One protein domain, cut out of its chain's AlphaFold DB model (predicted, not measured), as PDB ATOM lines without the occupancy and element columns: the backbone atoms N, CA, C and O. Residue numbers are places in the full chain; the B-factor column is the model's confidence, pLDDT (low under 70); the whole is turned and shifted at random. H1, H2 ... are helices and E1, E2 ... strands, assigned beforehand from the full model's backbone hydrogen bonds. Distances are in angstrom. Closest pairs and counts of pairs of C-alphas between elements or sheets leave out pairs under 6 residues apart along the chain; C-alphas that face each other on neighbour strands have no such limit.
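This is residues 3 to 116 of the 116 residues of an uncharacterized protein of viral metagenome (UniProt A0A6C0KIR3). A twisted sheet of four strands has helices over one face, with H6 crossing that face from the E1 side to the E4 side, H4 packed beside it and little H1 over E2 near one end; the other face is bare of named helices. After H1 the chain makes two short helices, H2 and H3, with H3 folded back beside H2, and H5 lies far out in the stretch between H4 and H6. The 114 printed residues hold six named helices and four named strands, in the order E1 E2 E3 H1 H2 H3 E4 H4 H5 H6; the sheet runs E1 E2 E3 E4, antiparallel, and the class is mixed. The whole is compact, with a radius of gyration of the C-alphas of 14.2 A and spans of 43 by 35 by 20 A.

E1, residues 3 to 9, begins with C-alpha 3 at (251.552, 271.889, 331.768) and is 20.3 A long. E2, residues 14 to 24, spans 32.6 A, E3, residues 30 to 39, 29.3 A, and E4, residues 67 to 70, 9.5 A. H6, residues 100 to 114, measures 21.3 A and ends with C-alpha 114 at (240.039, 254.556, 334.366). H4, residues 73 to 82, measures 14.5 A. The short helices are H1, residues 42 to 46, H2, residues 52 to 57, H3, residues 61 to 64, and H5, residues 87 to 90.

E1, E2 and E3 form a meander, each strand the antiparallel neighbour of the one before, in two hairpins. N 5 and O 18 are 3.0 A apart across E1 and E2, N 19 and O 35 2.8 A across E2 and E3, and N 32 and O 68 2.9 A across E3 and E4, within hydrogen-bond range. H4 and H6 on one face of the sheet make two layers, helices over strands. They touch, with the closest C-alphas, Leu 82 and Cys 104, 6.1 A apart, and run opposite ways at a shallow tilt of 32 degrees, only just short of steep. The closest C-alphas of H6 and E1 are Ile 5 and His 101, 6.4 A apart. H1 is on the same face, at a height over the sheet of 6.7 A. H2 touches H3, Ser 55 and Glu 61 having the closest C-alphas, 5.2 A apart. H3 only grazes the sheet, with residues 63 to 64. H5 and H6 are close but not clearly touching: C-alphas 90 and 100 are closest, 7.8 A apart. In H1, H2, H4 and H6 every O i to N i+4 pair is within hydrogen-bond range; H3 and H5 are too short for such a pair.

The C-alphas farthest apart, of Lys 11 and Asp 27, are 45.3 A apart. The printed part has no cut, and no link is long. Mean pLDDT of the printed part is 79.1; it is under 70 at residues 28, 66 to 74, 85 to 98 and 115 to 116.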
ATOM      1  N   ASN A   3     251.739 271.253 330.470       88.31
ATOM      2  CA  ASN A   3     251.552 271.889 331.768       88.31
ATOM      3  C   ASN A   3     252.567 271.348 332.781       88.31
ATOM      4  O   ASN A   3     253.142 270.282 332.590       88.31
ATOM      5  N   THR A   4     252.810 272.086 333.858       89.75
ATOM      6  CA  THR A   4     253.616 271.605 334.983       89.75
ATOM      7  C   THR A   4     252.846 271.809 336.271       89.75
ATOM      8  O   THR A   4     252.302 272.888 336.504       89.75
ATOM      9  N   ILE A   5     252.785 270.757 337.079       88.69
ATOM     10  CA  ILE A   5     252.069 270.739 338.352       88.69
ATOM     11  C   ILE A   5     253.094 270.497 339.448       88.69
ATOM     12  O   ILE A   5     253.826 269.512 339.400       88.69
ATOM     13  N   SER A   6     253.159 271.414 340.406       90.50
ATOM     14  CA  SER A   6     254.151 271.395 341.477       90.50
ATOM     15  C   SER A   6     253.512 270.970 342.792       90.50
ATOM     16  O   SER A   6     252.556 271.603 343.244       90.50
ATOM     17  N   PHE A   7     254.084 269.945 343.416       90.38
ATOM     18  CA  PHE A   7     253.778 269.500 344.772       90.38
ATOM     19  C   PHE A   7     255.007 269.755 345.642       90.38
ATOM     20  O   PHE A   7     256.116 269.358 345.281       90.38
ATOM     21  N   SER A   8     254.844 270.447 346.766       92.44
ATOM     22  CA  SER A   8     255.974 270.848 347.608       92.44
ATOM     23  C   SER A   8     255.645 270.773 349.088       92.44
ATOM     24  O   SER A   8     254.556 271.161 349.502       92.44
ATOM     25  N   ASP A   9     256.632 270.363 349.879       89.69
ATOM     26  CA  ASP A   9     256.628 270.518 351.329       89.69
ATOM     27  C   ASP A   9     257.711 271.529 351.715       89.69
ATOM     28  O   ASP A   9     258.895 271.200 351.822       89.69
ATOM     29  N   GLU A  10     257.286 272.778 351.921       88.06
ATOM     30  CA  GLU A  10     258.174 273.896 352.253       88.06
ATOM     31  C   GLU A  10     258.953 273.666 353.551       88.06
ATOM     32  O   GLU A  10     260.072 274.152 353.686       88.06
ATOM     33  N   LYS A  11     258.402 272.903 354.507       89.69
ATOM     34  CA  LYS A  11     259.070 272.659 355.795       89.69
ATOM     35  C   LYS A  11     260.287 271.757 355.651       89.69
ATOM     36  O   LYS A  11     261.206 271.851 356.456       89.69
ATOM     37  N   ASN A  12     260.252 270.857 354.674       88.19
ATOM     38  CA  ASN A  12     261.297 269.870 354.428       88.19
ATOM     39  C   ASN A  12     262.118 270.181 353.164       88.19
ATOM     40  O   ASN A  12     262.963 269.371 352.794       88.19
ATOM     41  N   GLU A  13     261.868 271.321 352.507       92.62
ATOM     42  CA  GLU A  13     262.488 271.716 351.232       92.62
ATOM     43  C   GLU A  13     262.348 270.643 350.132       92.62
ATOM     44  O   GLU A  13     263.226 270.458 349.287       92.62
ATOM     45  N   LEU A  14     261.224 269.918 350.143       94.62
ATOM     46  CA  LEU A  14     260.928 268.849 349.190       94.62
ATOM     47  C   LEU A  14     260.052 269.370 348.059       94.62
ATOM     48  O   LEU A  14     259.136 270.170 348.280       94.62
ATOM     49  N   LYS A  15     260.300 268.877 346.846       94.31
ATOM     50  CA  LYS A  15     259.518 269.246 345.664       94.31
ATOM     51  C   LYS A  15     259.416 268.095 344.671       94.31
ATOM     52  O   LYS A  15     260.412 267.433 344.392       94.31
ATOM     53  N   CYS A  16     258.228 267.935 344.103       94.25
ATOM     54  CA  CYS A  16     257.911 267.082 342.967       94.25
ATOM     55  C   CYS A  16     257.204 267.930 341.902       94.25
ATOM     56  O   CYS A  16     256.059 268.342 342.090       94.25
ATOM     57  N   ASP A  17     257.879 268.188 340.787       93.44
ATOM     58  CA  ASP A  17     257.288 268.835 339.616       93.44
ATOM     59  C   ASP A  17     256.939 267.778 338.572       93.44
ATOM     60  O   ASP A  17     257.804 267.033 338.118       93.44
ATOM     61  N   ILE A  18     255.673 267.737 338.172       92.00
ATOM     62  CA  ILE A  18     255.152 266.811 337.166       92.00
ATOM     63  C   ILE A  18     254.950 267.588 335.871       92.00
ATOM     64  O   ILE A  18     254.059 268.436 335.775       92.00
ATOM     65  N   HIS A  19     255.771 267.304 334.867       91.62
ATOM     66  CA  HIS A  19     255.674 267.903 333.541       91.62
ATOM     67  C   HIS A  19     254.797 267.029 332.655       91.62
ATOM     68  O   HIS A  19     255.194 265.932 332.279       91.62
ATOM     69  N   ILE A  20     253.611 267.521 332.310       88.50
ATOM     70  CA  ILE A  20     252.593 266.780 331.569       88.50
ATOM     71  C   ILE A  20     252.498 267.327 330.147       88.50
ATOM     72  O   ILE A  20     252.277 268.520 329.941       88.50
ATOM     73  N   THR A  21     252.562 266.434 329.168       89.25
ATOM     74  CA  THR A  21     252.360 266.708 327.747       89.25
ATOM     75  C   THR A  21     251.118 265.975 327.265       89.25
ATOM     76  O   THR A  21     251.074 264.750 327.242       89.25
ATOM     77  N   ALA A  22     250.106 266.722 326.830       86.31
ATOM     78  CA  ALA A  22     248.888 266.185 326.237       86.31
ATOM     79  C   ALA A  22     248.888 266.361 324.713       86.31
ATOM     80  O   ALA A  22     249.017 267.478 324.189       86.31
ATOM     81  N   LYS A  23     248.663 265.266 323.989       85.75
ATOM     82  CA  LYS A  23     248.471 265.234 322.539       85.75
ATOM     83  C   LYS A  23     247.068 264.727 322.222       85.75
ATOM     84  O   LYS A  23     246.741 263.586 322.525       85.75
ATOM     85  N   LYS A  24     246.257 265.559 321.565       82.88
ATOM     86  CA  LYS A  24     244.970 265.122 321.010       82.88
ATOM     87  C   LYS A  24     245.232 264.187 319.826       82.88
ATOM     88  O   LYS A  24     245.995 264.531 318.921       82.88
ATOM     89  N   LEU A  25     244.645 263.000 319.865       79.88
ATOM     90  CA  LEU A  25     244.689 262.009 318.797       79.88
ATOM     91  C   LEU A  25     243.474 262.180 317.868       79.88
ATOM     92  O   LEU A  25     242.633 263.063 318.060       79.88
ATOM     93  N   LYS A  26     243.397 261.342 316.830       72.69
ATOM     94  CA  LYS A  26     242.173 261.221 316.027       72.69
ATOM     95  C   LYS A  26     241.041 260.683 316.919       72.69
ATOM     96  O   LYS A  26     241.305 260.052 317.938       72.69
ATOM     97  N   ASP A  27     239.799 261.003 316.566       70.75
ATOM     98  CA  ASP A  27     238.588 260.484 317.226       70.75
ATOM     99  C   ASP A  27     238.335 260.974 318.667       70.75
ATOM    100  O   ASP A  27     237.562 260.378 319.409       70.75
ATOM    101  N   GLY A  28     238.946 262.095 319.071       65.88
ATOM    102  CA  GLY A  28     238.680 262.730 320.372       65.88
ATOM    103  C   GLY A  28     239.451 262.131 321.552       65.88
ATOM    104  O   GLY A  28     239.275 262.588 322.678       65.88
ATOM    105  N   CYS A  29     240.335 261.165 321.299       74.75
ATOM    106  CA  CYS A  29     241.208 260.581 322.317       74.75
ATOM    107  C   CYS A  29     242.386 261.510 322.664       74.75
ATOM    108  O   CYS A  29     242.798 262.341 321.845       74.75
ATOM    109  N   TYR A  30     242.973 261.335 323.849       77.62
ATOM    110  CA  TYR A  30     244.175 262.051 324.275       77.62
ATOM    111  C   TYR A  30     245.267 261.078 324.704       77.62
ATOM    112  O   TYR A  30     245.026 260.089 325.381       77.62
ATOM    113  N   MET A  31     246.495 261.406 324.328       81.75
ATOM    114  CA  MET A  31     247.697 260.774 324.847       81.75
ATOM    115  C   MET A  31     248.360 261.753 325.809       81.75
ATOM    116  O   MET A  31     248.753 262.847 325.396       81.75
ATOM    117  N   LEU A  32     248.454 261.373 327.077       83.69
ATOM    118  CA  LEU A  32     249.128 262.124 328.130       83.69
ATOM    119  C   LEU A  32     250.446 261.433 328.444       83.69
ATOM    120  O   LEU A  32     250.460 260.272 328.826       83.69
ATOM    121  N   SER A  33     251.547 262.149 328.310       86.00
ATOM    122  CA  SER A  33     252.857 261.707 328.783       86.00
ATOM    123  C   SER A  33     253.258 262.602 329.939       86.00
ATOM    124  O   SER A  33     253.045 263.811 329.843       86.00
ATOM    125  N   TYR A  34     253.844 262.060 330.999       88.31
ATOM    126  CA  TYR A  34     254.419 262.902 332.041       88.31
ATOM    127  C   TYR A  34     255.771 262.406 332.524       88.31
ATOM    128  O   TYR A  34     256.077 261.218 332.483       88.31
ATOM    129  N   VAL A  35     256.592 263.365 332.939       89.62
ATOM    130  CA  VAL A  35     257.916 263.141 333.518       89.62
ATOM    131  C   VAL A  35     258.053 263.990 334.768       89.62
ATOM    132  O   VAL A  35     257.560 265.121 334.811       89.62
ATOM    133  N   ASN A  36     258.741 263.459 335.773       91.75
ATOM    134  CA  ASN A  36     258.871 264.125 337.059       91.75
ATOM    135  C   ASN A  36     260.275 264.673 337.258       91.75
ATOM    136  O   ASN A  36     261.264 264.066 336.851       91.75
ATOM    137  N   THR A  37     260.367 265.801 337.952       93.69
ATOM    138  CA  THR A  37     261.620 266.274 338.530       93.69
ATOM    139  C   THR A  37     261.468 266.418 340.039       93.69
ATOM    140  O   THR A  37     260.457 266.915 340.541       93.69
ATOM    141  N   TYR A  38     262.472 265.937 340.769       94.56
ATOM    142  CA  TYR A  38     262.492 265.929 342.227       94.56
ATOM    143  C   TYR A  38     263.621 266.821 342.742       94.56
ATOM    144  O   TYR A  38     264.740 266.761 342.229       94.56
ATOM    145  N   SER A  39     263.340 267.598 343.785       94.31
ATOM    146  CA  SER A  39     264.336 268.409 344.500       94.31
ATOM    147  C   SER A  39     264.363 268.039 345.982       94.31
ATOM    148  O   SER A  39     263.342 267.621 346.526       94.31
ATOM    149  N   GLY A  40     265.518 268.202 346.636       93.12
ATOM    150  CA  GLY A  40     265.723 267.803 348.034       93.12
ATOM    151  C   GLY A  40     266.074 266.317 348.175       93.12
ATOM    152  O   GLY A  40     266.808 265.767 347.351       93.12
ATOM    153  N   ASP A  41     265.560 265.662 349.217       95.06
ATOM    154  CA  ASP A  41     265.649 264.203 349.359       95.06
ATOM    155  C   ASP A  41     264.727 263.535 348.331       95.06
ATOM    156  O   ASP A  41     263.505 263.602 348.445       95.06
ATOM    157  N   ILE A  42     265.317 262.885 347.325       90.69
ATOM    158  CA  ILE A  42     264.583 262.280 346.207       90.69
ATOM    159  C   ILE A  42     263.548 261.259 346.692       90.69
ATOM    160  O   ILE A  42     262.436 261.239 346.169       90.69
ATOM    161  N   ASN A  43     263.879 260.431 347.688       90.00
ATOM    162  CA  ASN A  43     262.968 259.387 348.155       90.00
ATOM    163  C   ASN A  43     261.742 260.004 348.826       90.00
ATOM    164  O   ASN A  43     260.620 259.608 348.531       90.00
ATOM    165  N   ARG A  44     261.947 261.036 349.647       92.56
ATOM    166  CA  ARG A  44     260.842 261.759 350.290       92.56
ATOM    167  C   ARG A  44     260.064 262.633 349.306       92.56
ATOM    168  O   ARG A  44     258.858 262.786 349.436       92.56
ATOM    169  N   SER A  45     260.720 263.185 348.291       92.94
ATOM    170  CA  SER A  45     260.053 263.958 347.240       92.94
ATOM    171  C   SER A  45     259.183 263.085 346.334       92.94
ATOM    172  O   SER A  45     258.152 263.559 345.859       92.94
ATOM    173  N   LYS A  46     259.523 261.800 346.143       91.62
ATOM    174  CA  LYS A  46     258.625 260.830 345.494       91.62
ATOM    175  C   LYS A  46     257.316 260.654 346.265       91.62
ATOM    176  O   LYS A  46     256.281 260.501 345.622       91.62
ATOM    177  N   GLU A  47     257.331 260.750 347.597       92.56
ATOM    178  CA  GLU A  47     256.123 260.645 348.436       92.56
ATOM    179  C   GLU A  47     255.095 261.752 348.156       92.56
ATOM    180  O   GLU A  47     253.902 261.564 348.396       92.56
ATOM    181  N   LEU A  48     255.534 262.885 347.596       91.19
ATOM    182  CA  LEU A  48     254.659 263.985 347.182       91.19
ATOM    183  C   LEU A  48     253.927 263.705 345.860       91.19
ATOM    184  O   LEU A  48     252.980 264.416 345.523       91.19
ATOM    185  N   HIS A  49     254.351 262.695 345.092       91.94
ATOM    186  CA  HIS A  49     253.723 262.363 343.822       91.94
ATOM    187  C   HIS A  49     252.322 261.763 344.060       91.94
ATOM    188  O   HIS A  49     252.176 260.818 344.840       91.94
ATOM    189  N   PRO A  50     251.269 262.223 343.357       89.94
ATOM    190  CA  PRO A  50     249.893 261.808 343.627       89.94
ATOM    191  C   PRO A  50     249.644 260.311 343.400       89.94
ATOM    192  O   PRO A  50     248.700 259.778 343.978       89.94
ATOM    193  N   LEU A  51     250.480 259.640 342.603       89.12
ATOM    194  CA  LEU A  51     250.410 258.195 342.347       89.12
ATOM    195  C   LEU A  51     251.338 257.355 343.240       89.12
ATOM    196  O   LEU A  51     251.345 256.139 343.101       89.12
ATOM    197  N   HIS A  52     252.104 257.956 344.159       91.06
ATOM    198  CA  HIS A  52     253.116 257.231 344.936       91.06
ATOM    199  C   HIS A  52     252.548 256.032 345.702       91.06
ATOM    200  O   HIS A  52     253.014 254.906 345.534       91.06
ATOM    201  N   CYS A  53     251.482 256.239 346.478       87.06
ATOM    202  CA  CYS A  53     250.852 255.150 347.224       87.06
ATOM    203  C   CYS A  53     250.365 254.019 346.308       87.06
ATOM    204  O   CYS A  53     250.487 252.855 346.673       87.06
ATOM    205  N   LYS A  54     249.847 254.358 345.120       85.25
ATOM    206  CA  LYS A  54     249.362 253.374 344.147       85.25
ATOM    207  C   LYS A  54     250.514 252.597 343.511       85.25
ATOM    208  O   LYS A  54     250.456 251.379 343.482       85.25
ATOM    209  N   SER A  55     251.607 253.275 343.151       88.62
ATOM    210  CA  SER A  55     252.817 252.618 342.633       88.62
ATOM    211  C   SER A  55     253.393 251.579 343.602       88.62
ATOM    212  O   SER A  55     253.846 250.527 343.173       88.62
ATOM    213  N   ILE A  56     253.316 251.832 344.918       90.69
ATOM    214  CA  ILE A  56     253.736 250.864 345.943       90.69
ATOM    215  C   ILE A  56     252.738 249.705 346.055       90.69
ATOM    216  O   ILE A  56     253.148 248.559 346.214       90.69
ATOM    217  N   GLN A  57     251.434 249.996 346.024       87.94
ATOM    218  CA  GLN A  57     250.386 248.975 346.136       87.94
ATOM    219  C   GLN A  57     250.407 247.994 344.962       87.94
ATOM    220  O   GLN A  57     250.234 246.795 345.179       87.94
ATOM    221  N   ASP A  58     250.654 248.509 343.760       86.25
ATOM    222  CA  ASP A  58     250.634 247.743 342.517       86.25
ATOM    223  C   ASP A  58     252.028 247.192 342.138       86.25
ATOM    224  O   ASP A  58     252.154 246.508 341.126       86.25
ATOM    225  N   ASP A  59     253.061 247.455 342.958       88.56
ATOM    226  CA  ASP A  59     254.477 247.113 342.711       88.56
ATOM    227  C   ASP A  59     254.964 247.568 341.317       88.56
ATOM    228  O   ASP A  59     255.671 246.859 340.600       88.56
ATOM    229  N   ASP A  60     254.548 248.774 340.920       85.94
ATOM    230  CA  ASP A  60     254.798 249.354 339.601       85.94
ATOM    231  C   ASP A  60     255.297 250.800 339.717       85.94
ATOM    232  O   ASP A  60     254.539 251.775 339.666       85.94
ATOM    233  N   GLU A  61     256.617 250.959 339.842       83.81
ATOM    234  CA  GLU A  61     257.254 252.282 339.852       83.81
ATOM    235  C   GLU A  61     257.114 253.030 338.516       83.81
ATOM    236  O   GLU A  61     257.245 254.257 338.494       83.81
ATOM    237  N   SER A  62     256.808 252.340 337.406       82.75
ATOM    238  CA  SER A  62     256.629 252.994 336.103       82.75
ATOM    239  C   SER A  62     255.386 253.887 336.068       82.75
ATOM    240  O   SER A  62     255.333 254.833 335.283       82.75
ATOM    241  N   MET A  63     254.447 253.703 337.005       82.06
ATOM    242  CA  MET A  63     253.334 254.630 337.232       82.06
ATOM    243  C   MET A  63     253.781 256.040 337.631       82.06
ATOM    244  O   MET A  63     252.989 256.975 337.554       82.06
ATOM    245  N   LEU A  64     255.017 256.226 338.098       84.56
ATOM    246  CA  LEU A  64     255.546 257.563 338.370       84.56
ATOM    247  C   LEU A  64     256.042 258.236 337.085       84.56
ATOM    248  O   LEU A  64     256.008 259.454 336.993       84.56
ATOM    249  N   GLU A  65     256.440 257.477 336.070       76.19
ATOM    250  CA  GLU A  65     256.970 257.985 334.800       76.19
ATOM    251  C   GLU A  65     256.140 257.410 333.648       76.19
ATOM    252  O   GLU A  65     256.579 256.553 332.882       76.19
ATOM    253  N   GLY A  66     254.875 257.832 333.589       67.56
ATOM    254  CA  GLY A  66     253.841 257.123 332.843       67.56
ATOM    255  C   GLY A  66     253.343 257.800 331.564       67.56
ATOM    256  O   GLY A  66     253.431 259.016 331.352       67.56
ATOM    257  N   LEU A  67     252.722 256.969 330.724       61.81
ATOM    258  CA  LEU A  67     251.833 257.360 329.633       61.81
ATOM    259  C   LEU A  67     250.399 256.959 330.010       61.81
ATOM    260  O   LEU A  67     250.162 255.801 330.322       61.81
ATOM    261  N   ILE A  68     249.445 257.886 329.941       64.56
ATOM    262  CA  ILE A  68     248.005 257.616 330.095       64.56
ATOM    263  C   ILE A  68     247.349 257.820 328.722       64.56
ATOM    264  O   ILE A  68     247.515 258.888 328.118       64.56
ATOM    265  N   VAL A  69     246.619 256.824 328.203       56.75
ATOM    266  CA  VAL A  69     245.982 256.879 326.871       56.75
ATOM    267  C   VAL A  69     244.471 256.834 327.011       56.75
ATOM    268  O   VAL A  69     243.806 255.848 326.715       56.75
ATOM    269  N   THR A  70     243.915 257.983 327.364       61.91
ATOM    270  CA  THR A  70     242.510 258.053 327.718       61.91
ATOM    271  C   THR A  70     241.611 258.454 326.546       61.91
ATOM    272  O   THR A  70     241.859 259.429 325.824       61.91
ATOM    273  N   GLY A  71     240.548 257.672 326.337       56.97
ATOM    274  CA  GLY A  71     239.741 257.674 325.115       56.97
ATOM    275  C   GLY A  71     238.230 257.799 325.321       56.97
ATOM    276  O   GLY A  71     237.477 257.060 324.694       56.97
ATOM    277  N   ASN A  72     237.751 258.707 326.182       64.81
ATOM    278  CA  ASN A  72     236.313 259.008 326.273       64.81
ATOM    279  C   ASN A  72     236.014 260.491 326.642       64.81
ATOM    280  O   ASN A  72     236.898 261.186 327.152       64.81
ATOM    281  N   PRO A  73     234.777 260.995 326.440       64.81
ATOM    282  CA  PRO A  73     234.411 262.389 326.742       64.81
ATOM    283  C   PRO A  73     234.596 262.816 328.206       64.81
ATOM    284  O   PRO A  73     234.854 263.987 328.477       64.81
ATOM    285  N   ILE A  74     234.489 261.880 329.159       69.19
ATOM    286  CA  ILE A  74     234.730 262.155 330.587       69.19
ATOM    287  C   ILE A  74     236.195 262.558 330.776       69.19
ATOM    288  O   ILE A  74     236.519 263.533 331.453       69.19
ATOM    289  N   THR A  75     237.083 261.855 330.089       75.88
ATOM    290  CA  THR A  75     238.522 262.048 330.220       75.88
ATOM    291  C   THR A  75     239.036 263.240 329.412       75.88
ATOM    292  O   THR A  75     240.017 263.862 329.807       75.88
ATOM    293  N   GLU A  76     238.315 263.673 328.369       77.50
ATOM    294  CA  GLU A  76     238.566 264.958 327.695       77.50
ATOM    295  C   GLU A  76     238.398 266.148 328.655       77.50
ATOM    296  O   GLU A  76     239.219 267.073 328.651       77.50
ATOM    297  N   HIS A  77     237.370 266.117 329.510       77.69
ATOM    298  CA  HIS A  77     237.171 267.155 330.519       77.69
ATOM    299  C   HIS A  77     238.313 267.161 331.544       77.69
ATOM    300  O   HIS A  77     238.913 268.204 331.797       77.69
ATOM    301  N   MET A  78     238.681 265.984 332.054       82.06
ATOM    302  CA  MET A  78     239.782 265.806 333.007       82.06
ATOM    303  C   MET A  78     241.128 266.295 332.451       82.06
ATOM    304  O   MET A  78     241.862 267.016 333.129       82.06
ATOM    305  N   VAL A  79     241.432 265.981 331.190       81.88
ATOM    306  CA  VAL A  79     242.633 266.477 330.501       81.88
ATOM    307  C   VAL A  79     242.594 267.992 330.352       81.88
ATOM    308  O   VAL A  79     243.596 268.663 330.588       81.88
ATOM    309  N   SER A  80     241.437 268.549 329.999       79.81
ATOM    310  CA  SER A  80     241.272 270.001 329.883       79.81
ATOM    311  C   SER A  80     241.519 270.705 331.223       79.81
ATOM    312  O   SER A  80     242.171 271.749 331.249       79.81
ATOM    313  N   CYS A  81     241.078 270.107 332.337       78.69
ATOM    314  CA  CYS A  81     241.383 270.581 333.687       78.69
ATOM    315  C   CYS A  81     242.889 270.546 333.986       78.69
ATOM    316  O   CYS A  81     243.439 271.549 334.437       78.69
ATOM    317  N   LEU A  82     243.573 269.436 333.683       82.12
ATOM    318  CA  LEU A  82     245.024 269.318 333.878       82.12
ATOM    319  C   LEU A  82     245.826 270.294 333.018       82.12
ATOM    320  O   LEU A  82     246.925 270.668 333.405       82.12
ATOM    321  N   MET A  83     245.319 270.695 331.852       83.44
ATOM    322  CA  MET A  83     246.023 271.579 330.916       83.44
ATOM    323  C   MET A  83     245.728 273.075 331.127       83.44
ATOM    324  O   MET A  83     246.308 273.915 330.434       83.44
ATOM    325  N   SER A  84     244.847 273.436 332.065       74.88
ATOM    326  CA  SER A  84     244.464 274.826 332.338       74.88
ATOM    327  C   SER A  84     245.603 275.609 333.017       74.88
ATOM    328  O   SER A  84     245.946 275.373 334.177       74.88
ATOM    329  N   LYS A  85     246.202 276.563 332.285       62.91
ATOM    330  CA  LYS A  85     247.317 277.402 332.773       62.91
ATOM    331  C   LYS A  85     246.877 278.667 333.515       62.91
ATOM    332  O   LYS A  85     247.571 279.076 334.444       62.91
ATOM    333  N   ASP A  86     245.737 279.254 333.154       53.41
ATOM    334  CA  ASP A  86     245.320 280.574 333.644       53.41
ATOM    335  C   ASP A  86     244.446 280.517 334.902       53.41
ATOM    336  O   ASP A  86     243.455 279.785 334.959       53.41
ATOM    337  N   ASP A  87     244.741 281.387 335.870       51.97
ATOM    338  CA  ASP A  87     243.938 281.596 337.086       51.97
ATOM    339  C   ASP A  87     242.477 281.974 336.796       51.97
ATOM    340  O   ASP A  87     241.580 281.636 337.566       51.97
ATOM    341  N   SER A  88     242.204 282.638 335.669       47.44
ATOM    342  CA  SER A  88     240.840 282.974 335.241       47.44
ATOM    343  C   SER A  88     240.027 281.736 334.853       47.44
ATOM    344  O   SER A  88     238.844 281.672 335.177       47.44
ATOM    345  N   SER A  89     240.658 280.736 334.229       48.16
ATOM    346  CA  SER A  89     240.047 279.431 333.958       48.16
ATOM    347  C   SER A  89     240.011 278.522 335.186       48.16
ATOM    348  O   SER A  89     239.086 277.728 335.310       48.16
ATOM    349  N   LYS A  90     240.944 278.686 336.133       49.56
ATOM    350  CA  LYS A  90     240.932 277.980 337.426       49.56
ATOM    351  C   LYS A  90     239.819 278.481 338.351       49.56
ATOM    352  O   LYS A  90     239.226 277.675 339.050       49.56
ATOM    353  N   LYS A  91     239.447 279.769 338.281       44.94
ATOM    354  CA  LYS A  91     238.267 280.338 338.973       44.94
ATOM    355  C   LYS A  91     236.925 279.754 338.517       44.94
ATOM    356  O   LYS A  91     235.951 279.867 339.251       44.94
ATOM    357  N   ILE A  92     236.856 279.170 337.317       46.28
ATOM    358  CA  ILE A  92     235.649 278.476 336.829       46.28
ATOM    359  C   ILE A  92     235.439 277.168 337.611       46.28
ATOM    360  O   ILE A  92     234.312 276.701 337.751       46.28
ATOM    361  N   TYR A  93     236.515 276.618 338.173       50.97
ATOM    362  CA  TYR A  93     236.521 275.424 339.005       50.97
ATOM    363  C   TYR A  93     236.722 275.839 340.465       50.97
ATOM    364  O   TYR A  93     237.775 275.604 341.054       50.97
ATOM    365  N   ASP A  94     235.719 276.505 341.043       50.38
ATOM    366  CA  ASP A  94     235.627 276.677 342.494       50.38
ATOM    367  C   ASP A  94     235.433 275.292 343.130       50.38
ATOM    368  O   ASP A  94     234.318 274.802 343.296       50.38
ATOM    369  N   THR A  95     236.544 274.610 343.410       53.00
ATOM    370  CA  THR A  95     236.571 273.278 344.028       53.00
ATOM    371  C   THR A  95     236.198 273.317 345.512       53.00
ATOM    372  O   THR A  95     236.131 272.261 346.140       53.00
ATOM    373  N   GLY A  96     235.949 274.511 346.074       57.06
ATOM    374  CA  GLY A  96     235.777 274.749 347.501       57.06
ATOM    375  C   GLY A  96     237.065 274.483 348.285       57.06
ATOM    376  O   GLY A  96     237.522 273.354 348.352       57.06
ATOM    377  N   CYS A  97     237.643 275.512 348.916       57.06
ATOM    378  CA  CYS A  97     238.771 275.494 349.875       57.06
ATOM    379  C   CYS A  97     240.037 274.647 349.580       57.06
ATOM    380  O   CYS A  97     240.989 274.749 350.353       57.06
ATOM    381  N   ARG A  98     240.103 273.836 348.520       63.84
ATOM    382  CA  ARG A  98     241.238 272.961 348.218       63.84
ATOM    383  C   ARG A  98     242.199 273.637 347.244       63.84
ATOM    384  O   ARG A  98     241.753 274.160 346.221       63.84
ATOM    385  N   PRO A  99     243.511 273.614 347.522       71.75
ATOM    386  CA  PRO A  99     244.513 274.068 346.574       71.75
ATOM    387  C   PRO A  99     244.391 273.366 345.212       71.75
ATOM    388  O   PRO A  99     244.131 272.168 345.125       71.75
ATOM    389  N   PHE A 100     244.617 274.110 344.130       74.69
ATOM    390  CA  PHE A 100     244.491 273.600 342.759       74.69
ATOM    391  C   PHE A 100     245.394 272.386 342.465       74.69
ATOM    392  O   PHE A 100     244.994 271.491 341.727       74.69
ATOM    393  N   HIS A 101     246.592 272.326 343.056       74.62
ATOM    394  CA  HIS A 101     247.501 271.189 342.877       74.62
ATOM    395  C   HIS A 101     246.930 269.889 343.460       74.62
ATOM    396  O   HIS A 101     247.063 268.844 342.825       74.62
ATOM    397  N   ASP A 102     246.218 269.951 344.591       78.31
ATOM    398  CA  ASP A 102     245.553 268.783 345.180       78.31
ATOM    399  C   ASP A 102     244.463 268.248 344.247       78.31
ATOM    400  O   ASP A 102     244.404 267.047 343.986       78.31
ATOM    401  N   TYR A 103     243.655 269.148 343.672       82.12
ATOM    402  CA  TYR A 103     242.652 268.787 342.666       82.12
ATOM    403  C   TYR A 103     243.291 268.127 341.439       82.12
ATOM    404  O   TYR A 103     242.837 267.080 340.981       82.12
ATOM    405  N   CYS A 104     244.385 268.684 340.917       84.06
ATOM    406  CA  CYS A 104     245.110 268.057 339.816       84.06
ATOM    407  C   CYS A 104     245.646 266.665 340.175       84.06
ATOM    408  O   CYS A 104     245.598 265.765 339.337       84.06
ATOM    409  N   GLY A 105     246.118 266.474 341.410       84.44
ATOM    410  CA  GLY A 105     246.531 265.167 341.914       84.44
ATOM    411  C   GLY A 105     245.387 264.150 341.913       84.44
ATOM    412  O   GLY A 105     245.582 263.011 341.490       84.44
ATOM    413  N   GLU A 106     244.180 264.556 342.313       85.31
ATOM    414  CA  GLU A 106     242.977 263.712 342.253       85.31
ATOM    415  C   GLU A 106     242.594 263.353 340.812       85.31
ATOM    416  O   GLU A 106     242.319 262.189 340.521       85.31
ATOM    417  N   VAL A 107     242.639 264.323 339.894       85.69
ATOM    418  CA  VAL A 107     242.372 264.087 338.467       85.69
ATOM    419  C   VAL A 107     243.383 263.105 337.873       85.69
ATOM    420  O   VAL A 107     242.987 262.197 337.145       85.69
ATOM    421  N   MET A 108     244.674 263.239 338.200       85.12
ATOM    422  CA  MET A 108     245.705 262.294 337.758       85.12
ATOM    423  C   MET A 108     245.445 260.878 338.273       85.12
ATOM    424  O   MET A 108     245.525 259.937 337.487       85.12
ATOM    425  N   ARG A 109     245.099 260.719 339.560       84.25
ATOM    426  CA  ARG A 109     244.729 259.408 340.119       84.25
ATOM    427  C   ARG A 109     243.573 258.802 339.342       84.25
ATOM    428  O   ARG A 109     243.723 257.707 338.820       84.25
ATOM    429  N   ALA A 110     242.474 259.542 339.210       83.69
ATOM    430  CA  ALA A 110     241.268 259.077 338.535       83.69
ATOM    431  C   ALA A 110     241.522 258.686 337.068       83.69
ATOM    432  O   ALA A 110     240.978 257.690 336.605       83.69
ATOM    433  N   LEU A 111     242.376 259.422 336.348       80.44
ATOM    434  CA  LEU A 111     242.770 259.054 334.988       80.44
ATOM    435  C   LEU A 111     243.512 257.715 334.934       80.44
ATOM    436  O   LEU A 111     243.235 256.927 334.042       80.44
ATOM    437  N   VAL A 112     244.409 257.439 335.883       78.19
ATOM    438  CA  VAL A 112     245.094 256.137 335.955       78.19
ATOM    439  C   VAL A 112     244.119 255.018 336.298       78.19
ATOM    440  O   VAL A 112     244.229 253.938 335.740       78.19
ATOM    441  N   GLU A 113     243.147 255.245 337.186       74.69
ATOM    442  CA  GLU A 113     242.182 254.191 337.547       74.69
ATOM    443  C   GLU A 113     241.206 253.851 336.423       74.69
ATOM    444  O   GLU A 113     240.694 252.744 336.405       74.69
ATOM    445  N   LEU A 114     240.931 254.784 335.506       72.12
ATOM    446  CA  LEU A 114     240.039 254.556 334.366       72.12
ATOM    447  C   LEU A 114     240.698 253.777 333.215       72.12
ATOM    448  O   LEU A 114     239.987 253.313 332.326       72.12
ATOM    449  N   GLU A 115     242.028 253.661 333.209       61.16
ATOM    450  CA  GLU A 115     242.782 252.894 332.207       61.16
ATOM    451  C   GLU A 115     242.847 251.387 332.524       61.16
ATOM    452  O   GLU A 115     243.251 250.607 331.658       61.16
ATOM    453  N   PHE A 116     242.441 250.973 333.733       49.62
ATOM    454  CA  PHE A 116     242.442 249.585 334.219       49.62
ATOM    455  C   PHE A 116     241.027 249.098 334.564       49.62
ATOM    456  O   PHE A 116     240.798 247.870 334.455       49.62
TER     457      PHE A 116